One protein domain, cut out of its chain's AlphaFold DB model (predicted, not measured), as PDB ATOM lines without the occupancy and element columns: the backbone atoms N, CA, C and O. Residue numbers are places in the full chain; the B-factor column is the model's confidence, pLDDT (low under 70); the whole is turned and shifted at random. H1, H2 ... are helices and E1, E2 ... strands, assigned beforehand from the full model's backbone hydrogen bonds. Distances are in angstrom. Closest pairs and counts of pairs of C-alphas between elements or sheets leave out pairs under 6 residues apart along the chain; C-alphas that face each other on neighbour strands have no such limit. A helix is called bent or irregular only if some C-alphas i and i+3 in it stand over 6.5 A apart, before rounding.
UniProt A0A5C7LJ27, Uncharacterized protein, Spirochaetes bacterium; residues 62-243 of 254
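AT A GLANCE: This is residues 62 to 243 of the 254 residues of an uncharacterized protein of Spirochaetes bacterium (UniProt A0A5C7LJ27). A small three-stranded sheet, E2, E3 and E4, has two helices over one face, H1 over E3 and H3 over E4, steeply tilted to each other, while H2 grazes the sheet and H4 packs on H2 away from the sheet. The loop around Lys 70 makes one end of the longest axis and H5 the other. The printed part has 182 residues, with five named helices and four named strands in the order H1, E1, E2, E3, H2, E4, H3, H4, H5. The mixed sheet runs E2, E3, E4; the class is mixed, helices and strands, with 89 residues, under half, in named elements. The whole is compact, with a radius of gyration of the C-alphas of 16.4 A and spans of 51 by 43 by 27 A.

HOW THE PARTS SIT: Residues 63 to 64 pair in parallel with residues 77 to 78, which pair antiparallel with residues 109 to 110 of E1, residues 109 to 111; E1 pairs with no named strand. H1, residues 87 to 98, is on the sheet of E2, residues 127 to 131, E3, residues 134 to 140, and E4, residues 166 to 172. It runs along the strands over E3, with a height over the sheet of 9.2 A. E2 and E3 are an antiparallel hairpin, with N 129 and O 134 at 2.8 A, within hydrogen-bond range. E3 and E4 are parallel, with N 170 and O 137 at 2.8 A. Between them H2, residues 147 to 162, only grazes the sheet, completing a strand-helix-strand unit, two parallel neighbour strands with a helix between, whose crossover is right-handed. H3, residues 192 to 205, lies over E4 on the same face as H1, giving two layers, helices on one face of a sheet. H1 touches H3 with residues 91 to 96 alone, at a steep tilt of 62 degrees; the closest C-alphas, of Thr 95 and Pro 192, are 6.3 A apart. H4, residues 211 to 225, touches H2 at a shallow tilt of 12 degrees, opposite ways, with the C-alphas of Arg 158 and Pro 211 closest at 4.8 A. H5, residues 233 to 242, is close to H4 but not clearly touching, with the C-alphas of Asn 225 and Gln 235 closest at 7.7 A. Every O i to N i+4 pair is within hydrogen-bond range in H1, H2 and H5, against 8 of 10 in H3 and 8 of 11 in H4.

IN THESE COORDINATES: H1 begins at C-alpha 87 (23.914, 139.454, 473.388) and is 16.3 A long. E3 spans 19.6 A, H2 22.7 A and E4 19.5 A. H3 spans 18.5 A and H4 19.9 A; both are irregular, with C-alphas 194 and 197 at 7.3 A and C-alphas 222 and 225 at 7.1 A. H5 ends at C-alpha 242 (45.560, 160.374, 459.022).

THE WHOLE: The farthest C-alphas, of Lys 70 and Ala 233, are 51.6 A apart. The printed part has no cut; the links E1 to E2 and E4 to H3 are long. The mean pLDDT of the printed part is 84.8; residues 142 to 146, 174, 220 and 223 to 243 are under 70.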
ATOM      1  N   SER A  62      16.768 165.191 478.170       87.69
ATOM      2  CA  SER A  62      15.765 164.231 478.624       87.69
ATOM      3  C   SER A  62      15.302 163.354 477.460       87.69
ATOM      4  O   SER A  62      15.357 163.750 476.296       87.69
ATOM      5  N   VAL A  63      14.859 162.139 477.781       92.25
ATOM      6  CA  VAL A  63      14.294 161.211 476.798       92.25
ATOM      7  C   VAL A  63      12.779 161.343 476.843       92.25
ATOM      8  O   VAL A  63      12.163 161.054 477.867       92.25
ATOM      9  N   ALA A  64      12.175 161.795 475.748       92.81
ATOM     10  CA  ALA A  64      10.726 161.836 475.611       92.81
ATOM     11  C   ALA A  64      10.170 160.422 475.381       92.81
ATOM     12  O   ALA A  64      10.795 159.588 474.728       92.81
ATOM     13  N   ALA A  65       8.963 160.145 475.874       90.44
ATOM     14  CA  ALA A  65       8.365 158.816 475.737       90.44
ATOM     15  C   ALA A  65       8.061 158.441 474.273       90.44
ATOM     16  O   ALA A  65       8.223 157.291 473.882       90.44
ATOM     17  N   LYS A  66       7.615 159.406 473.456       91.38
ATOM     18  CA  LYS A  66       7.234 159.185 472.053       91.38
ATOM     19  C   LYS A  66       7.710 160.315 471.154       91.38
ATOM     20  O   LYS A  66       7.745 161.477 471.556       91.38
ATOM     21  N   PHE A  67       8.023 159.965 469.910       92.44
ATOM     22  CA  PHE A  67       8.367 160.928 468.873       92.44
ATOM     23  C   PHE A  67       7.142 161.721 468.404       92.44
ATOM     24  O   PHE A  67       6.131 161.141 468.013       92.44
ATOM     25  N   ASN A  68       7.269 163.049 468.356       91.56
ATOM     26  CA  ASN A  68       6.272 163.936 467.762       91.56
ATOM     27  C   ASN A  68       6.907 164.768 466.643       91.56
ATOM     28  O   ASN A  68       7.668 165.696 466.898       91.56
ATOM     29  N   ARG A  69       6.542 164.473 465.390       88.44
ATOM     30  CA  ARG A  69       7.110 165.135 464.204       88.44
ATOM     31  C   ARG A  69       6.904 166.653 464.184       88.44
ATOM     32  O   ARG A  69       7.720 167.345 463.587       88.44
ATOM     33  N   LYS A  70       5.829 167.162 464.794       91.12
ATOM     34  CA  LYS A  70       5.500 168.598 464.779       91.12
ATOM     35  C   LYS A  70       6.411 169.414 465.696       91.12
ATOM     36  O   LYS A  70       6.639 170.587 465.430       91.12
ATOM     37  N   THR A  71       6.909 168.803 466.769       90.50
ATOM     38  CA  THR A  71       7.675 169.496 467.815       90.50
ATOM     39  C   THR A  71       9.130 169.054 467.888       90.50
ATOM     40  O   THR A  71       9.942 169.787 468.443       90.50
ATOM     41  N   ALA A  72       9.465 167.884 467.335       91.75
ATOM     42  CA  ALA A  72      10.803 167.319 467.409       91.75
ATOM     43  C   ALA A  72      11.841 168.198 466.704       91.75
ATOM     44  O   ALA A  72      11.669 168.611 465.551       91.75
ATOM     45  N   ARG A  73      12.962 168.413 467.385       93.44
ATOM     46  CA  ARG A  73      14.129 169.151 466.907       93.44
ATOM     47  C   ARG A  73      15.346 168.230 466.831       93.44
ATOM     48  O   ARG A  73      15.456 167.291 467.621       93.44
ATOM     49  N   PRO A  74      16.273 168.459 465.883       94.25
ATOM     50  CA  PRO A  74      17.520 167.707 465.844       94.25
ATOM     51  C   PRO A  74      18.233 167.732 467.203       94.25
ATOM     52  O   PRO A  74      18.475 168.800 467.757       94.25
ATOM     53  N   GLY A  75      18.571 166.554 467.721       92.50
ATOM     54  CA  GLY A  75      19.157 166.358 469.045       92.50
ATOM     55  C   GLY A  75      18.189 165.814 470.094       92.50
ATOM     56  O   GLY A  75      18.668 165.276 471.093       92.50
ATOM     57  N   ASP A  76      16.877 165.892 469.859       94.81
ATOM     58  CA  ASP A  76      15.878 165.317 470.761       94.81
ATOM     59  C   ASP A  76      16.015 163.790 470.839       94.81
ATOM     60  O   ASP A  76      16.333 163.119 469.845       94.81
ATOM     61  N   LEU A  77      15.755 163.256 472.036       95.88
ATOM     62  CA  LEU A  77      15.854 161.836 472.355       95.88
ATOM     63  C   LEU A  77      14.483 161.235 472.652       95.88
ATOM     64  O   LEU A  77      13.653 161.866 473.307       95.88
ATOM     65  N   PHE A  78      14.271 159.993 472.218       94.81
ATOM     66  CA  PHE A  78      12.983 159.308 472.325       94.81
ATOM     67  C   PHE A  78      13.148 157.855 472.767       94.81
ATOM     68  O   PHE A  78      14.060 157.175 472.312       94.81
ATOM     69  N   ALA A  79      12.247 157.358 473.612       91.75
ATOM     70  CA  ALA A  79      12.232 155.969 474.083       91.75
ATOM     71  C   ALA A  79      11.424 155.025 473.159       91.75
ATOM     72  O   ALA A  79      10.879 154.028 473.617       91.75
ATOM     73  N   ASP A  80      11.308 155.348 471.864       88.62
ATOM     74  CA  ASP A  80      10.509 154.606 470.871       88.62
ATOM     75  C   ASP A  80      11.367 153.743 469.920       88.62
ATOM     76  O   ASP A  80      10.968 153.480 468.780       88.62
ATOM     77  N   GLY A  81      12.583 153.372 470.332       83.12
ATOM     78  CA  GLY A  81      13.496 152.542 469.548       83.12
ATOM     79  C   GLY A  81      13.155 151.058 469.519       83.12
ATOM     80  O   GLY A  81      12.203 150.596 470.139       83.12
ATOM     81  N   SER A  82      13.961 150.315 468.761       80.12
ATOM     82  CA  SER A  82      13.899 148.852 468.754       80.12
ATOM     83  C   SER A  82      14.440 148.315 470.073       80.12
ATOM     84  O   SER A  82      15.533 148.711 470.464       80.12
ATOM     85  N   THR A  83      13.708 147.395 470.701       76.94
ATOM     86  CA  THR A  83      14.149 146.659 471.897       76.94
ATOM     87  C   THR A  83      15.026 145.455 471.568       76.94
ATOM     88  O   THR A  83      15.643 144.885 472.467       76.94
ATOM     89  N   ALA A  84      15.100 145.062 470.290       76.06
ATOM     90  CA  ALA A  84      15.973 143.985 469.846       76.06
ATOM     91  C   ALA A  84      17.436 144.399 470.055       76.06
ATOM     92  O   ALA A  84      17.947 145.249 469.333       76.06
ATOM     93  N   THR A  85      18.061 143.794 471.061       79.94
ATOM     94  CA  THR A  85      19.444 144.028 471.491       79.94
ATOM     95  C   THR A  85      20.201 142.717 471.312       79.94
ATOM     96  O   THR A  85      19.695 141.653 471.684       79.94
ATOM     97  N   SER A  86      21.401 142.755 470.732       87.75
ATOM     98  CA  SER A  86      22.215 141.538 470.614       87.75
ATOM     99  C   SER A  86      22.860 141.168 471.959       87.75
ATOM    100  O   SER A  86      23.119 142.029 472.799       87.75
ATOM    101  N   LYS A  87      23.179 139.882 472.178       92.75
ATOM    102  CA  LYS A  87      23.914 139.454 473.388       92.75
ATOM    103  C   LYS A  87      25.261 140.176 473.513       92.75
ATOM    104  O   LYS A  87      25.661 140.546 474.611       92.75
ATOM    105  N   THR A  88      25.940 140.384 472.389       93.00
ATOM    106  CA  THR A  88      27.220 141.095 472.308       93.00
ATOM    107  C   THR A  88      27.075 142.560 472.719       93.00
ATOM    108  O   THR A  88      27.853 143.044 473.537       93.00
ATOM    109  N   GLU A  89      26.043 143.249 472.230       94.31
ATOM    110  CA  GLU A  89      25.727 144.623 472.634       94.31
ATOM    111  C   GLU A  89      25.450 144.722 474.138       94.31
ATOM    112  O   GLU A  89      25.982 145.615 474.797       94.31
ATOM    113  N   GLN A  90      24.695 143.772 474.701       96.00
ATOM    114  CA  GLN A  90      24.431 143.742 476.140       96.00
ATOM    115  C   GLN A  90      25.726 143.596 476.951       96.00
ATOM    116  O   GLN A  90      25.943 144.362 477.885       96.00
ATOM    117  N   LYS A  91      26.645 142.699 476.561       97.06
ATOM    118  CA  LYS A  91      27.950 142.554 477.236       97.06
ATOM    119  C   LYS A  91      28.774 143.847 477.198       97.06
ATOM    120  O   LYS A  91      29.396 144.220 478.196       97.06
ATOM    121  N   VAL A  92      28.793 144.536 476.052       97.50
ATOM    122  CA  VAL A  92      29.483 145.829 475.889       97.50
ATOM    123  C   VAL A  92      28.840 146.884 476.792       97.50
ATOM    124  O   VAL A  92      29.548 147.582 477.521       97.50
ATOM    125  N   ARG A  93      27.505 146.970 476.797       97.69
ATOM    126  CA  ARG A  93      26.732 147.869 477.662       97.69
ATOM    127  C   ARG A  93      27.034 147.631 479.138       97.69
ATOM    128  O   ARG A  93      27.422 148.577 479.818       97.69
ATOM    129  N   ASP A  94      26.933 146.391 479.601       97.81
ATOM    130  CA  ASP A  94      27.171 146.014 480.998       97.81
ATOM    131  C   ASP A  94      28.596 146.366 481.432       97.81
ATOM    132  O   ASP A  94      28.815 146.879 482.527       97.81
ATOM    133  N   THR A  95      29.577 146.163 480.547       98.44
ATOM    134  CA  THR A  95      30.976 146.536 480.800       98.44
ATOM    135  C   THR A  95      31.130 148.045 481.005       98.44
ATOM    136  O   THR A  95      31.840 148.488 481.910       98.44
ATOM    137  N   ILE A  96      30.446 148.851 480.187       98.25
ATOM    138  CA  ILE A  96      30.466 150.315 480.279       98.25
ATOM    139  C   ILE A  96      29.740 150.795 481.547       98.25
ATOM    140  O   ILE A  96      30.258 151.662 482.255       98.25
ATOM    141  N   GLU A  97      28.576 150.226 481.872       96.88
ATOM    142  CA  GLU A  97      27.813 150.567 483.083       96.88
ATOM    143  C   GLU A  97      28.565 150.179 484.360       96.88
ATOM    144  O   GLU A  97      28.686 151.002 485.270       96.88
ATOM    145  N   LYS A  98      29.155 148.977 484.408       97.94
ATOM    146  CA  LYS A  98      29.978 148.498 485.533       97.94
ATOM    147  C   LYS A  98      31.204 149.383 485.774       97.94
ATOM    148  O   LYS A  98      31.642 149.526 486.912       97.94
ATOM    149  N   ALA A  99      31.730 150.021 484.729       97.06
ATOM    150  CA  ALA A  99      32.806 151.005 484.837       97.06
ATOM    151  C   ALA A  99      32.343 152.395 485.330       97.06
ATOM    152  O   ALA A  99      33.158 153.310 485.447       97.06
ATOM    153  N   GLY A 100      31.049 152.573 485.619       96.12
ATOM    154  CA  GLY A 100      30.479 153.795 486.192       96.12
ATOM    155  C   GLY A 100      30.036 154.841 485.166       96.12
ATOM    156  O   GLY A 100      29.675 155.961 485.546       96.12
ATOM    157  N   TYR A 101      30.039 154.521 483.868       96.00
ATOM    158  CA  TYR A 101      29.506 155.432 482.855       96.00
ATOM    159  C   TYR A 101      27.979 155.481 482.920       96.00
ATOM    160  O   TYR A 101      27.293 154.472 483.048       96.00
ATOM    161  N   ARG A 102      27.420 156.688 482.789       93.62
ATOM    162  CA  ARG A 102      25.967 156.891 482.816       93.62
ATOM    163  C   ARG A 102      25.405 156.744 481.412       93.62
ATOM    164  O   ARG A 102      25.722 157.563 480.546       93.62
ATOM    165  N   LEU A 103      24.524 155.773 481.212       95.50
ATOM    166  CA  LEU A 103      23.899 155.514 479.920       95.50
ATOM    167  C   LEU A 103      22.475 156.062 479.839       95.50
ATOM    168  O   LEU A 103      21.794 156.309 480.844       95.50
ATOM    169  N   TYR A 104      22.037 156.302 478.610       95.12
ATOM    170  CA  TYR A 104      20.619 156.378 478.300       95.12
ATOM    171  C   TYR A 104      19.998 154.976 478.307       95.12
ATOM    172  O   TYR A 104      20.719 153.994 478.084       95.12
ATOM    173  N   PRO A 105      18.676 154.880 478.554       93.38
ATOM    174  CA  PRO A 105      17.962 153.616 478.439       93.38
ATOM    175  C   PRO A 105      18.240 152.934 477.090       93.38
ATOM    176  O   PRO A 105      18.468 153.630 476.089       93.38
ATOM    177  N   PRO A 106      18.217 151.594 477.032       92.19
ATOM    178  CA  PRO A 106      18.280 150.886 475.760       92.19
ATOM    179  C   PRO A 106      17.142 151.354 474.846       92.19
ATOM    180  O   PRO A 106      16.124 151.864 475.316       92.19
ATOM    181  N   SER A 107      17.298 151.183 473.534       90.94
ATOM    182  CA  SER A 107      16.304 151.636 472.545       90.94
ATOM    183  C   SER A 107      16.107 153.161 472.483       90.94
ATOM    184  O   SER A 107      15.111 153.637 471.937       90.94
ATOM    185  N   THR A 108      17.023 153.965 473.032       94.62
ATOM    186  CA  THR A 108      16.940 155.425 472.883       94.62
ATOM    187  C   THR A 108      17.231 155.806 471.434       94.62
ATOM    188  O   THR A 108      18.296 155.511 470.899       94.62
ATOM    189  N   ARG A 109      16.293 156.498 470.789       94.44
ATOM    190  CA  ARG A 109      16.473 157.093 469.466       94.44
ATOM    191  C   ARG A 109      16.915 158.534 469.573       94.44
ATOM    192  O   ARG A 109      16.448 159.269 470.436       94.44
ATOM    193  N   VAL A 110      17.734 158.955 468.622       95.25
ATOM    194  CA  VAL A 110      18.106 160.353 468.420       95.25
ATOM    195  C   VAL A 110      17.557 160.847 467.090       95.25
ATOM    196  O   VAL A 110      17.693 160.193 466.050       95.25
ATOM    197  N   TYR A 111      16.921 162.016 467.116       95.12
ATOM    198  CA  TYR A 111      16.483 162.688 465.901       95.12
ATOM    199  C   TYR A 111      17.620 163.532 465.333       95.12
ATOM    200  O   TYR A 111      18.208 164.368 466.016       95.12
ATOM    201  N   THR A 112      17.961 163.285 464.077       92.56
ATOM    202  CA  THR A 112      19.129 163.867 463.412       92.56
ATOM    203  C   THR A 112      18.737 164.963 462.430       92.56
ATOM    204  O   THR A 112      17.611 164.959 461.922       92.56
ATOM    205  N   PRO A 113      19.643 165.927 462.167       89.12
ATOM    206  CA  PRO A 113      19.407 166.945 461.152       89.12
ATOM    207  C   PRO A 113      19.368 166.320 459.752       89.12
ATOM    208  O   PRO A 113      19.711 165.152 459.574       89.12
ATOM    209  N   LYS A 114      18.995 167.131 458.758       87.19
ATOM    210  CA  LYS A 114      18.903 166.716 457.355       87.19
ATOM    211  C   LYS A 114      20.178 166.016 456.883       87.19
ATOM    212  O   LYS A 114      21.279 166.565 457.005       87.19
ATOM    213  N   ASP A 115      20.008 164.818 456.345       82.25
ATOM    214  CA  ASP A 115      21.046 164.032 455.689       82.25
ATOM    215  C   ASP A 115      21.377 164.570 454.279       82.25
ATOM    216  O   ASP A 115      21.003 165.691 453.926       82.25
ATOM    217  N   GLY A 116      22.121 163.788 453.485       72.50
ATOM    218  CA  GLY A 116      22.418 164.115 452.085       72.50
ATOM    219  C   GLY A 116      21.172 164.202 451.195       72.50
ATOM    220  O   GLY A 116      21.162 164.992 450.257       72.50
ATOM    221  N   ASP A 117      20.101 163.493 451.556       77.88
ATOM    222  CA  ASP A 117      18.821 163.464 450.836       77.88
ATOM    223  C   ASP A 117      17.854 164.567 451.311       77.88
ATOM    224  O   ASP A 117      16.677 164.596 450.939       77.88
ATOM    225  N   GLY A 118      18.313 165.466 452.189       82.94
ATOM    226  CA  GLY A 118      17.520 166.570 452.725       82.94
ATOM    227  C   GLY A 118      16.466 166.160 453.762       82.94
ATOM    228  O   GLY A 118      15.627 166.991 454.133       82.94
ATOM    229  N   LYS A 119      16.494 164.916 454.257       85.38
ATOM    230  CA  LYS A 119      15.514 164.365 455.206       85.38
ATOM    231  C   LYS A 119      16.108 164.266 456.607       85.38
ATOM    232  O   LYS A 119      17.236 163.828 456.801       85.38
ATOM    233  N   ASN A 120      15.326 164.640 457.617       87.69
ATOM    234  CA  ASN A 120      15.685 164.331 459.001       87.69
ATOM    235  C   ASN A 120      15.430 162.843 459.261       87.69
ATOM    236  O   ASN A 120      14.383 162.322 458.864       87.69
ATOM    237  N   ARG A 121      16.345 162.170 459.963       88.81
ATOM    238  CA  ARG A 121      16.213 160.741 460.285       88.81
ATOM    239  C   ARG A 121      16.159 160.494 461.784       88.81
ATOM    240  O   ARG A 121      16.695 161.270 462.575       88.81
ATOM    241  N   LYS A 122      15.528 159.386 462.169       91.75
ATOM    242  CA  LYS A 122      15.634 158.822 463.517       91.75
ATOM    243  C   LYS A 122      16.622 157.669 463.451       91.75
ATOM    244  O   LYS A 122      16.400 156.746 462.674       91.75
ATOM    245  N   TYR A 123      17.666 157.720 464.263       92.94
ATOM    246  CA  TYR A 123      18.569 156.587 464.432       92.94
ATOM    247  C   TYR A 123      18.452 156.052 465.851       92.94
ATOM    248  O   TYR A 123      18.262 156.834 466.782       92.94
ATOM    249  N   THR A 124      18.576 154.738 465.998       93.81
ATOM    250  CA  THR A 124      18.749 154.067 467.289       93.81
ATOM    251  C   THR A 124      20.227 153.703 467.373       93.81
ATOM    252  O   THR A 124      20.625 152.787 466.661       93.81
ATOM    253  N   PRO A 125      21.061 154.450 468.110       95.06
ATOM    254  CA  PRO A 125      22.409 153.991 468.406       95.06
ATOM    255  C   PRO A 125      22.330 152.833 469.402       95.06
ATOM    256  O   PRO A 125      21.469 152.867 470.287       95.06
ATOM    257  N   ASP A 126      23.239 151.870 469.303       95.25
ATOM    258  CA  ASP A 126      23.260 150.708 470.202       95.25
ATOM    259  C   ASP A 126      23.408 151.158 471.667       95.25
ATOM    260  O   ASP A 126      22.610 150.856 472.566       95.25
ATOM    261  N   ILE A 127      24.420 151.992 471.923       97.12
ATOM    262  CA  ILE A 127      24.726 152.476 473.263       97.12
ATOM    263  C   ILE A 127      24.971 153.986 473.237       97.12
ATOM    264  O   ILE A 127      25.858 154.498 472.556       97.12
ATOM    265  N   MET A 128      24.204 154.727 474.039       96.88
ATOM    266  CA  MET A 128      24.361 156.173 474.200       96.88
ATOM    267  C   MET A 128      24.798 156.523 475.622       96.88
ATOM    268  O   MET A 128      24.095 156.236 476.594       96.88
ATOM    269  N   LEU A 129      25.927 157.217 475.742       95.88
ATOM    270  CA  LEU A 129      26.434 157.747 477.003       95.88
ATOM    271  C   LEU A 129      25.871 159.154 477.226       95.88
ATOM    272  O   LEU A 129      25.918 160.023 476.352       95.88
ATOM    273  N   LYS A 130      25.391 159.404 478.445       93.19
ATOM    274  CA  LYS A 130      25.008 160.745 478.910       93.19
ATOM    275  C   LYS A 130      26.242 161.620 479.097       93.19
ATOM    276  O   LYS A 130      26.223 162.801 478.749       93.19
ATOM    277  N   LYS A 131      27.300 161.049 479.691       88.12
ATOM    278  CA  LYS A 131      28.580 161.714 479.971       88.12
ATOM    279  C   LYS A 131      29.753 160.720 479.881       88.12
ATOM    280  O   LYS A 131      29.725 159.739 480.620       88.12
ATOM    281  N   PRO A 132      30.784 160.991 479.053       91.56
ATOM    282  CA  PRO A 132      30.827 162.040 478.023       91.56
ATOM    283  C   PRO A 132      29.682 161.886 477.005       91.56
ATOM    284  O   PRO A 132      29.078 160.822 476.920       91.56
ATOM    285  N   LYS A 133      29.352 162.952 476.261       94.00
ATOM    286  CA  LYS A 133      28.315 162.898 475.217       94.00
ATOM    287  C   LYS A 133      28.835 162.050 474.054       94.00
ATOM    288  O   LYS A 133      29.579 162.540 473.202       94.00
ATOM    289  N   MET A 134      28.500 160.765 474.066       97.19
ATOM    290  CA  MET A 134      29.125 159.766 473.202       97.19
ATOM    291  C   MET A 134      28.131 158.695 472.763       97.19
ATOM    292  O   MET A 134      27.197 158.365 473.488       97.19
ATOM    293  N   ILE A 135      28.359 158.170 471.566       97.69
ATOM    294  CA  ILE A 135      27.686 157.004 471.009       97.69
ATOM    295  C   ILE A 135      28.723 155.896 470.840       97.69
ATOM    296  O   ILE A 135      29.826 156.151 470.348       97.69
ATOM    297  N   VAL A 136      28.355 154.692 471.267       97.69
ATOM    298  CA  VAL A 136      29.097 153.456 471.044       97.69
ATOM    299  C   VAL A 136      28.238 152.556 470.157       97.69
ATOM    300  O   VAL A 136      27.117 152.224 470.534       97.69
ATOM    301  N   GLU A 137      28.754 152.209 468.981       96.19
ATOM    302  CA  GLU A 137      28.141 151.256 468.039       96.19
ATOM    303  C   GLU A 137      28.913 149.935 468.098       96.19
ATOM    304  O   GLU A 137      30.145 149.950 468.205       96.19
ATOM    305  N   VAL A 138      28.219 148.805 468.033       94.44
ATOM    306  CA  VAL A 138      28.793 147.458 468.047       94.44
ATOM    307  C   VAL A 138      28.608 146.846 466.667       94.44
ATOM    308  O   VAL A 138      27.508 146.481 466.273       94.44
ATOM    309  N   ASP A 139      29.713 146.697 465.938       88.75
ATOM    310  CA  ASP A 139      29.705 146.307 464.529       88.75
ATOM    311  C   ASP A 139      30.359 144.928 464.329       88.75
ATOM    312  O   ASP A 139      31.586 144.825 464.179       88.75
ATOM    313  N   PRO A 140      29.570 143.840 464.317       82.12
ATOM    314  CA  PRO A 140      30.065 142.520 463.960       82.12
ATOM    315  C   PRO A 140      30.280 142.365 462.446       82.12
ATOM    316  O   PRO A 140      29.478 142.823 461.632       82.12
ATOM    317  N   HIS A 141      31.346 141.651 462.066       71.31
ATOM    318  CA  HIS A 141      31.796 141.460 460.675       71.31
ATOM    319  C   HIS A 141      30.713 141.046 459.678       71.31
ATOM    320  O   HIS A 141      30.698 141.541 458.554       71.31
ATOM    321  N   PHE A 142      29.769 140.198 460.094       60.31
ATOM    322  CA  PHE A 142      28.705 139.688 459.225       60.31
ATOM    323  C   PHE A 142      27.839 140.793 458.582       60.31
ATOM    324  O   PHE A 142      27.188 140.550 457.570       60.31
ATOM    325  N   TRP A 143      27.850 142.020 459.120       56.53
ATOM    326  CA  TRP A 143      26.951 143.091 458.688       56.53
ATOM    327  C   TRP A 143      27.609 144.247 457.909       56.53
ATOM    328  O   TRP A 143      26.862 145.097 457.422       56.53
ATOM    329  N   HIS A 144      28.938 144.283 457.695       56.97
ATOM    330  CA  HIS A 144      29.641 145.486 457.177       56.97
ATOM    331  C   HIS A 144      30.642 145.266 456.016       56.97
ATOM    332  O   HIS A 144      31.606 146.018 455.895       56.97
ATOM    333  N   GLY A 145      30.431 144.272 455.145       56.59
ATOM    334  CA  GLY A 145      31.367 143.964 454.046       56.59
ATOM    335  C   GLY A 145      31.300 144.872 452.806       56.59
ATOM    336  O   GLY A 145      32.290 144.980 452.085       56.59
ATOM    337  N   ASP A 146      30.170 145.543 452.561       69.50
ATOM    338  CA  ASP A 146      29.936 146.257 451.297       69.50
ATOM    339  C   ASP A 146      30.209 147.765 451.420       69.50
ATOM    340  O   ASP A 146      29.829 148.400 452.411       69.50
ATOM    341  N   ASN A 147      30.797 148.370 450.379       71.00
ATOM    342  CA  ASN A 147      31.130 149.804 450.335       71.00
ATOM    343  C   ASN A 147      29.935 150.715 450.661       71.00
ATOM    344  O   ASN A 147      30.099 151.716 451.360       71.00
ATOM    345  N   ASP A 148      28.731 150.345 450.221       77.81
ATOM    346  CA  ASP A 148      27.511 151.112 450.484       77.81
ATOM    347  C   ASP A 148      27.172 151.151 451.976       77.81
ATOM    348  O   ASP A 148      26.801 152.195 452.517       77.81
ATOM    349  N   ARG A 149      27.364 150.036 452.689       79.38
ATOM    350  CA  ARG A 149      27.129 149.975 454.139       79.38
ATOM    351  C   ARG A 149      28.135 150.832 454.890       79.38
ATOM    352  O   ARG A 149      27.760 151.543 455.820       79.38
ATOM    353  N   ILE A 150      29.390 150.828 454.443       81.69
ATOM    354  CA  ILE A 150      30.422 151.695 455.012       81.69
ATOM    355  C   ILE A 150      30.078 153.174 454.768       81.69
ATOM    356  O   ILE A 150      30.209 153.997 455.678       81.69
ATOM    357  N   ALA A 151      29.584 153.529 453.579       82.94
ATOM    358  CA  ALA A 151      29.133 154.888 453.285       82.94
ATOM    359  C   ALA A 151      27.962 155.309 454.196       82.94
ATOM    360  O   ALA A 151      27.993 156.398 454.776       82.94
ATOM    361  N   HIS A 152      26.982 154.423 454.402       85.50
ATOM    362  CA  HIS A 152      25.884 154.643 455.346       85.50
ATOM    363  C   HIS A 152      26.373 154.836 456.787       85.50
ATOM    364  O   HIS A 152      25.883 155.720 457.495       85.50
ATOM    365  N   ASP A 153      27.364 154.059 457.220       89.00
ATOM    366  CA  ASP A 153      27.979 154.201 458.538       89.00
ATOM    367  C   ASP A 153      28.682 155.545 458.719       89.00
ATOM    368  O   ASP A 153      28.541 156.186 459.764       89.00
ATOM    369  N   ILE A 154      29.395 156.011 457.696       89.56
ATOM    370  CA  ILE A 154      30.053 157.318 457.716       89.56
ATOM    371  C   ILE A 154      29.025 158.450 457.755       89.56
ATOM    372  O   ILE A 154      29.187 159.400 458.529       89.56
ATOM    373  N   ASP A 155      27.953 158.356 456.973       89.25
ATOM    374  CA  ASP A 155      26.872 159.341 456.994       89.25
ATOM    375  C   ASP A 155      26.183 159.397 458.358       89.25
ATOM    376  O   ASP A 155      25.930 160.484 458.889       89.25
ATOM    377  N   ARG A 156      25.934 158.236 458.969       91.81
ATOM    378  CA  ARG A 156      25.384 158.132 460.323       91.81
ATOM    379  C   ARG A 156      26.319 158.777 461.351       91.81
ATOM    380  O   ARG A 156      25.880 159.655 462.100       91.81
ATOM    381  N   ASN A 157      27.617 158.464 461.316       94.06
ATOM    382  CA  ASN A 157      28.622 159.089 462.185       94.06
ATOM    383  C   ASN A 157      28.675 160.615 461.995       94.06
ATOM    384  O   ASN A 157      28.749 161.370 462.966       94.06
ATOM    385  N   ARG A 158      28.569 161.094 460.748       93.00
ATOM    386  CA  ARG A 158      28.496 162.525 460.428       93.00
ATOM    387  C   ARG A 158      27.278 163.187 461.071       93.00
ATOM    388  O   ARG A 158      27.399 164.306 461.574       93.00
ATOM    389  N   MET A 159      26.118 162.528 461.067       94.06
ATOM    390  CA  MET A 159      24.911 163.052 461.716       94.06
ATOM    391  C   MET A 159      25.049 163.105 463.238       94.06
ATOM    392  O   MET A 159      24.689 164.116 463.841       94.06
ATOM    393  N   TYR A 160      25.634 162.083 463.863       95.75
ATOM    394  CA  TYR A 160      25.940 162.105 465.296       95.75
ATOM    395  C   TYR A 160      26.927 163.217 465.661       95.75
ATOM    396  O   TYR A 160      26.694 163.967 466.613       95.75
ATOM    397  N   ALA A 161      27.973 163.404 464.857       95.00
ATOM    398  CA  ALA A 161      28.944 164.475 465.050       95.00
ATOM    399  C   ALA A 161      28.305 165.870 464.944       95.00
ATOM    400  O   ALA A 161      28.660 166.767 465.707       95.00
ATOM    401  N   ARG A 162      27.320 166.067 464.051       93.75
ATOM    402  CA  ARG A 162      26.563 167.335 463.949       93.75
ATOM    403  C   ARG A 162      25.782 167.656 465.219       93.75
ATOM    404  O   ARG A 162      25.566 168.823 465.520       93.75
ATOM    405  N   LEU A 163      25.379 166.630 465.961       94.44
ATOM    406  CA  LEU A 163      24.722 166.764 467.258       94.44
ATOM    407  C   LEU A 163      25.723 166.862 468.425       94.44
ATOM    408  O   LEU A 163      25.311 166.923 469.585       94.44
ATOM    409  N   GLY A 164      27.029 166.877 468.142       95.12
ATOM    410  CA  GLY A 164      28.092 166.986 469.139       95.12
ATOM    411  C   GLY A 164      28.407 165.681 469.874       95.12
ATOM    412  O   GLY A 164      28.979 165.734 470.959       95.12
ATOM    413  N   TYR A 165      28.016 164.522 469.336       97.00
ATOM    414  CA  TYR A 165      28.426 163.235 469.901       97.00
ATOM    415  C   TYR A 165      29.845 162.882 469.465       97.00
ATOM    416  O   TYR A 165      30.210 163.029 468.298       97.00
ATOM    417  N   THR A 166      30.632 162.366 470.407       97.56
ATOM    418  CA  THR A 166      31.813 161.561 470.078       97.56
ATOM    419  C   THR A 166      31.350 160.164 469.681       97.56
ATOM    420  O   THR A 166      30.424 159.641 470.292       97.56
ATOM    421  N   ILE A 167      31.966 159.566 468.668       97.25
ATOM    422  CA  ILE A 167      31.603 158.230 468.194       97.25
ATOM    423  C   ILE A 167      32.777 157.291 468.461       97.25
ATOM    424  O   ILE A 167      33.921 157.629 468.145       97.25
ATOM    425  N   VAL A 168      32.473 156.142 469.056       97.06
ATOM    426  CA  VAL A 168      33.362 154.988 469.224       97.06
ATOM    427  C   VAL A 168      32.655 153.801 468.591       97.06
ATOM    428  O   VAL A 168      31.462 153.611 468.806       97.06
ATOM    429  N   ARG A 169      33.365 153.006 467.797       94.81
ATOM    430  CA  ARG A 169      32.792 151.805 467.182       94.81
ATOM    431  C   ARG A 169      33.584 150.591 467.630       94.81
ATOM    432  O   ARG A 169      34.811 150.604 467.543       94.81
ATOM    433  N   VAL A 170      32.895 149.590 468.164       94.88
ATOM    434  CA  VAL A 170      33.469 148.314 468.590       94.88
ATOM    435  C   VAL A 170      33.412 147.380 467.395       94.88
ATOM    436  O   VAL A 170      32.360 146.859 467.037       94.88
ATOM    437  N   ARG A 171      34.560 147.230 466.749       90.94
ATOM    438  CA  ARG A 171      34.758 146.480 465.517       90.94
ATOM    439  C   ARG A 171      35.125 145.048 465.867       90.94
ATOM    440  O   ARG A 171      36.212 144.807 466.385       90.94
ATOM    441  N   ILE A 172      34.215 144.109 465.629       88.50
ATOM    442  CA  ILE A 172      34.388 142.693 465.986       88.50
ATOM    443  C   ILE A 172      34.769 141.894 464.736       88.50
ATOM    444  O   ILE A 172      34.404 142.270 463.617       88.50
ATOM    445  N   ALA A 173      35.507 140.800 464.933       83.62
ATOM    446  CA  ALA A 173      35.996 139.891 463.899       83.62
ATOM    447  C   ALA A 173      36.823 140.597 462.814       83.62
ATOM    448  O   ALA A 173      36.639 140.372 461.621       83.62
ATOM    449  N   GLY A 174      37.725 141.490 463.235       69.81
ATOM    450  CA  GLY A 174      38.674 142.132 462.323       69.81
ATOM    451  C   GLY A 174      38.047 143.142 461.359       69.81
ATOM    452  O   GLY A 174      38.674 143.499 460.362       69.81
ATOM    453  N   THR A 175      36.834 143.628 461.644       76.56
ATOM    454  CA  THR A 175      36.255 144.742 460.884       76.56
ATOM    455  C   THR A 175      37.157 145.969 460.935       76.56
ATOM    456  O   THR A 175      37.791 146.291 461.942       76.56
ATOM    457  N   LEU A 176      37.239 146.661 459.803       76.75
ATOM    458  CA  LEU A 176      38.185 147.751 459.624       76.75
ATOM    459  C   LEU A 176      37.722 148.994 460.391       76.75
ATOM    460  O   LEU A 176      36.548 149.364 460.374       76.75
ATOM    461  N   ALA A 177      38.673 149.661 461.041       83.94
ATOM    462  CA  ALA A 177      38.427 150.934 461.706       83.94
ATOM    463  C   ALA A 177      38.049 152.028 460.691       83.94
ATOM    464  O   ALA A 177      38.748 152.224 459.693       83.94
ATOM    465  N   LEU A 178      36.990 152.786 460.990       85.12
ATOM    466  CA  LEU A 178      36.603 153.997 460.252       85.12
ATOM    467  C   LEU A 178      37.170 155.273 460.877       85.12
ATOM    468  O   LEU A 178      37.216 156.321 460.230       85.12
ATOM    469  N   SER A 179      37.584 155.212 462.142       87.12
ATOM    470  CA  SER A 179      38.174 156.341 462.851       87.12
ATOM    471  C   SER A 179      39.239 155.901 463.852       87.12
ATOM    472  O   SER A 179      39.237 154.745 464.270       87.12
ATOM    473  N   PRO A 180      40.116 156.813 464.308       89.50
ATOM    474  CA  PRO A 180      41.079 156.503 465.364       89.50
ATOM    475  C   PRO A 180      40.440 156.220 466.734       89.50
ATOM    476  O   PRO A 180      41.139 155.794 467.648       89.50
ATOM    477  N   ASN A 181      39.136 156.483 466.899       93.50
ATOM    478  CA  ASN A 181      38.399 156.128 468.112       93.50
ATOM    479  C   ASN A 181      37.893 154.679 468.101       93.50
ATOM    480  O   ASN A 181      37.419 154.214 469.136       93.50
ATOM    481  N   ASP A 182      37.909 153.998 466.950       91.94
ATOM    482  CA  ASP A 182      37.360 152.650 466.828       91.94
ATOM    483  C   ASP A 182      38.208 151.659 467.644       91.94
ATOM    484  O   ASP A 182      39.441 151.709 467.653       91.94
ATOM    485  N   VAL A 183      37.533 150.745 468.335       93.31
ATOM    486  CA  VAL A 183      38.148 149.653 469.091       93.31
ATOM    487  C   VAL A 183      38.046 148.400 468.239       93.31
ATOM    488  O   VAL A 183      36.951 147.875 468.060       93.31
ATOM    489  N   VAL A 184      39.174 147.937 467.701       91.00
ATOM    490  CA  VAL A 184      39.229 146.764 466.819       91.00
ATOM    491  C   VAL A 184      39.600 145.519 467.607       91.00
ATOM    492  O   VAL A 184      40.651 145.463 468.242       91.00
ATOM    493  N   LEU A 185      38.725 144.520 467.546       88.00
ATOM    494  CA  LEU A 185      38.862 143.219 468.178       88.00
ATOM    495  C   LEU A 185      38.943 142.158 467.076       88.00
ATOM    496  O   LEU A 185      38.066 142.053 466.218       88.00
ATOM    497  N   GLY A 186      40.009 141.356 467.088       81.69
ATOM    498  CA  GLY A 186      40.215 140.306 466.082       81.69
ATOM    499  C   GLY A 186      39.271 139.105 466.225       81.69
ATOM    500  O   GLY A 186      39.140 138.322 465.295       81.69
ATOM    501  N   GLN A 187      38.611 138.963 467.375       84.44
ATOM    502  CA  GLN A 187      37.818 137.786 467.738       84.44
ATOM    503  C   GLN A 187      36.357 137.896 467.286       84.44
ATOM    504  O   GLN A 187      35.863 138.992 467.042       84.44
ATOM    505  N   GLY A 188      35.661 136.756 467.208       83.56
ATOM    506  CA  GLY A 188      34.273 136.651 466.731       83.56
ATOM    507  C   GLY A 188      33.187 137.232 467.646       83.56
ATOM    508  O   GLY A 188      32.082 137.487 467.179       83.56
ATOM    509  N   ASP A 189      33.489 137.445 468.926       90.69
ATOM    510  CA  ASP A 189      32.562 137.995 469.920       90.69
ATOM    511  C   ASP A 189      33.331 138.813 470.969       90.69
ATOM    512  O   ASP A 189      34.538 138.627 471.164       90.69
ATOM    513  N   PHE A 190      32.609 139.699 471.652       94.00
ATOM    514  CA  PHE A 190      33.120 140.492 472.761       94.00
ATOM    515  C   PHE A 190      33.137 139.672 474.058       94.00
ATOM    516  O   PHE A 190      32.127 139.082 474.463       94.00
ATOM    517  N   ASP A 191      34.283 139.685 474.732       96.12
ATOM    518  CA  ASP A 191      34.479 139.089 476.051       96.12
ATOM    519  C   ASP A 191      34.843 140.195 477.062       96.12
ATOM    520  O   ASP A 191      35.894 140.824 476.910       96.12
ATOM    521  N   PRO A 192      34.008 140.463 478.087       97.25
ATOM    522  CA  PRO A 192      34.273 141.507 479.076       97.25
ATOM    523  C   PRO A 192      35.625 141.390 479.791       97.25
ATOM    524  O   PRO A 192      36.256 142.418 480.043       97.25
ATOM    525  N   ASP A 193      36.083 140.174 480.097       96.69
ATOM    526  CA  ASP A 193      37.303 139.963 480.883       96.69
ATOM    527  C   ASP A 193      38.556 140.209 480.036       96.69
ATOM    528  O   ASP A 193      39.546 140.773 480.506       96.69
ATOM    529  N   ARG A 194      38.490 139.849 478.751       96.38
ATOM    530  CA  ARG A 194      39.581 140.041 477.788       96.38
ATOM    531  C   ARG A 194      39.597 141.447 477.187       96.38
ATOM    532  O   ARG A 194      40.641 142.093 477.125       96.38
ATOM    533  N   ASP A 195      38.446 141.917 476.716       96.81
ATOM    534  CA  ASP A 195      38.332 143.092 475.845       96.81
ATOM    535  C   ASP A 195      37.899 144.353 476.608       96.81
ATOM    536  O   ASP A 195      38.084 145.476 476.120       96.81
ATOM    537  N   GLY A 196      37.352 144.200 477.820       97.50
ATOM    538  CA  GLY A 196      36.772 145.296 478.592       97.50
ATOM    539  C   GLY A 196      37.764 146.419 478.885       97.50
ATOM    540  O   GLY A 196      37.454 147.594 478.678       97.50
ATOM    541  N   ALA A 197      38.999 146.092 479.276       97.50
ATOM    542  CA  ALA A 197      40.028 147.104 479.531       97.50
ATOM    543  C   ALA A 197      40.357 147.932 478.273       97.50
ATOM    544  O   ALA A 197      40.538 149.153 478.351       97.50
ATOM    545  N   THR A 198      40.392 147.286 477.104       95.88
ATOM    546  CA  THR A 198      40.646 147.936 475.812       95.88
ATOM    547  C   THR A 198      39.484 148.841 475.416       95.88
ATOM    548  O   THR A 198      39.716 150.006 475.079       95.88
ATOM    549  N   LEU A 199      38.242 148.360 475.545       97.38
ATOM    550  CA  LEU A 199      37.029 149.145 475.311       97.38
ATOM    551  C   LEU A 199      37.005 150.416 476.171       97.38
ATOM    552  O   LEU A 199      36.877 151.525 475.651       97.38
ATOM    553  N   LEU A 200      37.182 150.272 477.486       98.06
ATOM    554  CA  LEU A 200      37.123 151.393 478.428       98.06
ATOM    555  C   LEU A 200      38.266 152.391 478.199       98.06
ATOM    556  O   LEU A 200      38.074 153.606 478.288       98.06
ATOM    557  N   LYS A 201      39.461 151.902 477.842       96.81
ATOM    558  CA  LYS A 201      40.584 152.756 477.434       96.81
ATOM    559  C   LYS A 201      40.261 153.531 476.153       96.81
ATOM    560  O   LYS A 201      40.604 154.713 476.098       96.81
ATOM    561  N   GLY A 202      39.610 152.896 475.177       96.06
ATOM    562  CA  GLY A 202      39.125 153.522 473.946       96.06
ATOM    563  C   GLY A 202      38.123 154.637 474.235       96.06
ATOM    564  O   GLY A 202      38.377 155.788 473.886       96.06
ATOM    565  N   ILE A 203      37.064 154.338 474.993       97.31
ATOM    566  CA  ILE A 203      36.050 155.314 475.428       97.31
ATOM    567  C   ILE A 203      36.693 156.499 476.154       97.31
ATOM    568  O   ILE A 203      36.407 157.654 475.846       97.31
ATOM    569  N   ARG A 204      37.609 156.246 477.094       97.00
ATOM    570  CA  ARG A 204      38.286 157.310 477.853       97.00
ATOM    571  C   ARG A 204      39.157 158.217 476.977       97.00
ATOM    572  O   ARG A 204      39.326 159.386 477.310       97.00
ATOM    573  N   ARG A 205      39.755 157.684 475.908       95.69
ATOM    574  CA  ARG A 205      40.683 158.414 475.024       95.69
ATOM    575  C   ARG A 205      40.016 158.989 473.777       95.69
ATOM    576  O   ARG A 205      40.668 159.756 473.067       95.69
ATOM    577  N   ALA A 206      38.769 158.615 473.512       96.25
ATOM    578  CA  ALA A 206      38.054 159.006 472.314       96.25
ATOM    579  C   ALA A 206      37.947 160.531 472.199       96.25
ATOM    580  O   ALA A 206      37.665 161.238 473.171       96.25
ATOM    581  N   LYS A 207      38.173 161.035 470.986       94.81
ATOM    582  CA  LYS A 207      38.148 162.465 470.672       94.81
ATOM    583  C   LYS A 207      36.953 162.799 469.799       94.81
ATOM    584  O   LYS A 207      36.545 162.011 468.948       94.81
ATOM    585  N   PHE A 208      36.413 163.998 469.969       95.31
ATOM    586  CA  PHE A 208      35.381 164.489 469.069       95.31
ATOM    587  C   PHE A 208      35.959 164.717 467.665       95.31
ATOM    588  O   PHE A 208      36.934 165.452 467.505       95.31
ATOM    589  N   TYR A 209      35.321 164.124 466.654       91.75
ATOM    590  CA  TYR A 209      35.613 164.374 465.245       91.75
ATOM    591  C   TYR A 209      34.468 165.168 464.609       91.75
ATOM    592  O   TYR A 209      33.326 164.697 464.628       91.75
ATOM    593  N   PRO A 210      34.737 166.355 464.030       93.56
ATOM    594  CA  PRO A 210      33.690 167.206 463.478       93.56
ATOM    595  C   PRO A 210      33.064 166.589 462.215       93.56
ATOM    596  O   PRO A 210      33.700 165.784 461.538       93.56
ATOM    597  N   PRO A 211      31.859 167.024 461.800       92.00
ATOM    598  CA  PRO A 211      31.178 166.496 460.612       92.00
ATOM    599  C   PRO A 211      32.011 166.500 459.321       92.00
ATOM    600  O   PRO A 211      31.793 165.664 458.447       92.00
ATOM    601  N   ARG A 212      32.956 167.441 459.187       89.06
ATOM    602  CA  ARG A 212      33.858 167.532 458.031       89.06
ATOM    603  C   ARG A 212      34.780 166.315 457.914       89.06
ATOM    604  O   ARG A 212      34.928 165.811 456.811       89.06
ATOM    605  N   PHE A 213      35.300 165.809 459.033       90.12
ATOM    606  CA  PHE A 213      36.150 164.614 459.069       90.12
ATOM    607  C   PHE A 213      35.458 163.416 458.408       90.12
ATOM    608  O   PHE A 213      36.018 162.763 457.535       90.12
ATOM    609  N   TRP A 214      34.191 163.190 458.754       87.88
ATOM    610  CA  TRP A 214      33.391 162.107 458.185       87.88
ATOM    611  C   TRP A 214      33.072 162.333 456.699       87.88
ATOM    612  O   TRP A 214      33.086 161.396 455.911       87.88
ATOM    613  N   GLY A 215      32.850 163.583 456.281       84.81
ATOM    614  CA  GLY A 215      32.672 163.912 454.862       84.81
ATOM    615  C   GLY A 215      33.929 163.705 454.006       84.81
ATOM    616  O   GLY A 215      33.814 163.429 452.813       84.81
ATOM    617  N   ASP A 216      35.119 163.844 454.594       80.12
ATOM    618  CA  ASP A 216      36.391 163.545 453.930       80.12
ATOM    619  C   ASP A 216      36.631 162.024 453.868       80.12
ATOM    620  O   ASP A 216      37.022 161.508 452.821       80.12
ATOM    621  N   ALA A 217      36.295 161.289 454.938       77.50
ATOM    622  CA  ALA A 217      36.359 159.826 454.968       77.50
ATOM    623  C   ALA A 217      35.472 159.176 453.891       77.50
ATOM    624  O   ALA A 217      35.913 158.256 453.208       77.50
ATOM    625  N   ARG A 218      34.251 159.687 453.675       76.94
ATOM    626  CA  ARG A 218      33.353 159.198 452.612       76.94
ATOM    627  C   ARG A 218      33.976 159.335 451.222       76.94
ATOM    628  O   ARG A 218      34.029 158.364 450.477       76.94
ATOM    629  N   ARG A 219      34.513 160.520 450.908       76.06
ATOM    630  CA  ARG A 219      35.178 160.787 449.622       76.06
ATOM    631  C   ARG A 219      36.381 159.877 449.394       76.06
ATOM    632  O   ARG A 219      36.618 159.453 448.271       76.06
ATOM    633  N   TYR A 220      37.127 159.562 450.452       68.94
ATOM    634  CA  TYR A 220      38.249 158.630 450.369       68.94
ATOM    635  C   TYR A 220      37.794 157.223 449.942       68.94
ATOM    636  O   TYR A 220      38.423 156.615 449.079       68.94
ATOM    637  N   ILE A 221      36.674 156.737 450.483       70.00
ATOM    638  CA  ILE A 221      36.094 155.430 450.132       70.00
ATOM    639  C   ILE A 221      35.536 155.423 448.706       70.00
ATOM    640  O   ILE A 221      35.847 154.514 447.942       70.00
ATOM    641  N   GLU A 222      34.775 156.453 448.325       70.06
ATOM    642  CA  GLU A 222      34.180 156.590 446.982       70.06
ATOM    643  C   GLU A 222      35.237 156.647 445.867       70.06
ATOM    644  O   GLU A 222      34.997 156.180 444.759       70.06
ATOM    645  N   GLN A 223      36.440 157.149 446.160       68.44
ATOM    646  CA  GLN A 223      37.584 157.149 445.236       68.44
ATOM    647  C   GLN A 223      38.254 155.771 445.073       68.44
ATOM    648  O   GLN A 223      39.374 155.693 444.573       68.44
ATOM    649  N   GLY A 224      37.618 154.690 445.536       58.03
ATOM    650  CA  GLY A 224      38.170 153.336 445.481       58.03
ATOM    651  C   GLY A 224      39.282 153.081 446.499       58.03
ATOM    652  O   GLY A 224      39.850 151.997 446.517       58.03
ATOM    653  N   ASN A 225      39.562 154.036 447.394       57.78
ATOM    654  CA  ASN A 225      40.549 153.868 448.464       57.78
ATOM    655  C   ASN A 225      39.913 153.297 449.737       57.78
ATOM    656  O   ASN A 225      40.467 153.402 450.834       57.78
ATOM    657  N   ALA A 226      38.729 152.700 449.592       50.06
ATOM    658  CA  ALA A 226      38.062 151.955 450.636       50.06
ATOM    659  C   ALA A 226      39.021 150.914 451.241       50.06
ATOM    660  O   ALA A 226      39.826 150.303 450.529       50.06
ATOM    661  N   PRO A 227      38.985 150.714 452.563       42.59
ATOM    662  CA  PRO A 227      39.876 149.765 453.203       42.59
ATOM    663  C   PRO A 227      39.540 148.349 452.691       42.59
ATOM    664  O   PRO A 227      38.449 147.851 452.928       42.59
ATOM    665  N   GLY A 228      40.472 147.733 451.952       42.03
ATOM    666  CA  GLY A 228      40.327 146.382 451.382       42.03
ATOM    667  C   GLY A 228      40.523 146.287 449.863       42.03
ATOM    668  O   GLY A 228      40.839 145.209 449.373       42.03
ATOM    669  N   ALA A 229      40.442 147.398 449.124       35.38
ATOM    670  CA  ALA A 229      40.746 147.429 447.693       35.38
ATOM    671  C   ALA A 229      42.127 148.063 447.465       35.38
ATOM    672  O   ALA A 229      42.285 149.269 447.607       35.38
ATOM    673  N   GLY A 230      43.140 147.234 447.182       37.16
ATOM    674  CA  GLY A 230      44.395 147.606 446.507       37.16
ATOM    675  C   GLY A 230      44.961 149.012 446.755       37.16
ATOM    676  O   GLY A 230      45.242 149.726 445.796       37.16
ATOM    677  N   LEU A 231      45.146 149.425 448.014       43.44
ATOM    678  CA  LEU A 231      45.765 150.720 448.308       43.44
ATOM    679  C   LEU A 231      47.212 150.734 447.812       43.44
ATOM    680  O   LEU A 231      48.010 149.873 448.182       43.44
ATOM    681  N   THR A 232      47.578 151.764 447.054       50.00
ATOM    682  CA  THR A 232      48.985 152.033 446.730       50.00
ATOM    683  C   THR A 232      49.768 152.366 448.008       50.00
ATOM    684  O   THR A 232      49.217 152.911 448.971       50.00
ATOM    685  N   ALA A 233      51.078 152.100 448.030       42.59
ATOM    686  CA  ALA A 233      51.941 152.378 449.189       42.59
ATOM    687  C   ALA A 233      51.867 153.850 449.655       42.59
ATOM    688  O   ALA A 233      51.948 154.158 450.847       42.59
ATOM    689  N   GLN A 234      51.639 154.785 448.727       47.53
ATOM    690  CA  GLN A 234      51.470 156.204 449.034       47.53
ATOM    691  C   GLN A 234      50.147 156.491 449.766       47.53
ATOM    692  O   GLN A 234      50.114 157.317 450.682       47.53
ATOM    693  N   GLN A 235      49.068 155.785 449.419       49.34
ATOM    694  CA  GLN A 235      47.769 155.891 450.090       49.34
ATOM    695  C   GLN A 235      47.784 155.209 451.460       49.34
ATOM    696  O   GLN A 235      47.238 155.766 452.411       49.34
ATOM    697  N   GLN A 236      48.484 154.079 451.604       51.19
ATOM    698  CA  GLN A 236      48.731 153.454 452.908       51.19
ATOM    699  C   GLN A 236      49.504 154.393 453.842       51.19
ATOM    700  O   GLN A 236      49.077 154.609 454.972       51.19
ATOM    701  N   ASN A 237      50.561 155.048 453.354       51.78
ATOM    702  CA  ASN A 237      51.315 156.038 454.129       51.78
ATOM    703  C   ASN A 237      50.478 157.277 454.489       51.78
ATOM    704  O   ASN A 237      50.536 157.768 455.616       51.78
ATOM    705  N   ARG A 238      49.657 157.790 453.564       57.38
ATOM    706  CA  ARG A 238      48.758 158.927 453.842       57.38
ATOM    707  C   ARG A 238      47.680 158.557 454.861       57.38
ATOM    708  O   ARG A 238      47.336 159.369 455.716       57.38
ATOM    709  N   ARG A 239      47.199 157.314 454.803       54.53
ATOM    710  CA  ARG A 239      46.265 156.733 455.764       54.53
ATOM    711  C   ARG A 239      46.914 156.527 457.128       54.53
ATOM    712  O   ARG A 239      46.308 156.937 458.100       54.53
ATOM    713  N   GLN A 240      48.134 156.002 457.220       52.66
ATOM    714  CA  GLN A 240      48.880 155.909 458.484       52.66
ATOM    715  C   GLN A 240      49.151 157.295 459.093       52.66
ATOM    716  O   GLN A 240      49.159 157.443 460.310       52.66
ATOM    717  N   ARG A 241      49.295 158.334 458.258       57.09
ATOM    718  CA  ARG A 241      49.378 159.732 458.715       57.09
ATOM    719  C   ARG A 241      48.034 160.303 459.195       57.09
ATOM    720  O   ARG A 241      48.036 161.096 460.130       57.09
ATOM    721  N   MET A 242      46.903 159.934 458.583       45.00
ATOM    722  CA  MET A 242      45.560 160.374 459.022       45.00
ATOM    723  C   MET A 242      44.993 159.552 460.193       45.00
ATOM    724  O   MET A 242      44.264 160.083 461.028       45.00
ATOM    725  N   TYR A 243      45.320 158.265 460.239       47.25
ATOM    726  CA  TYR A 243      44.823 157.248 461.160       47.25
ATOM    727  C   TYR A 243      46.019 156.412 461.644       47.25
ATOM    728  O   TYR A 243      46.190 155.276 461.188       47.25
TER     729      TYR A 243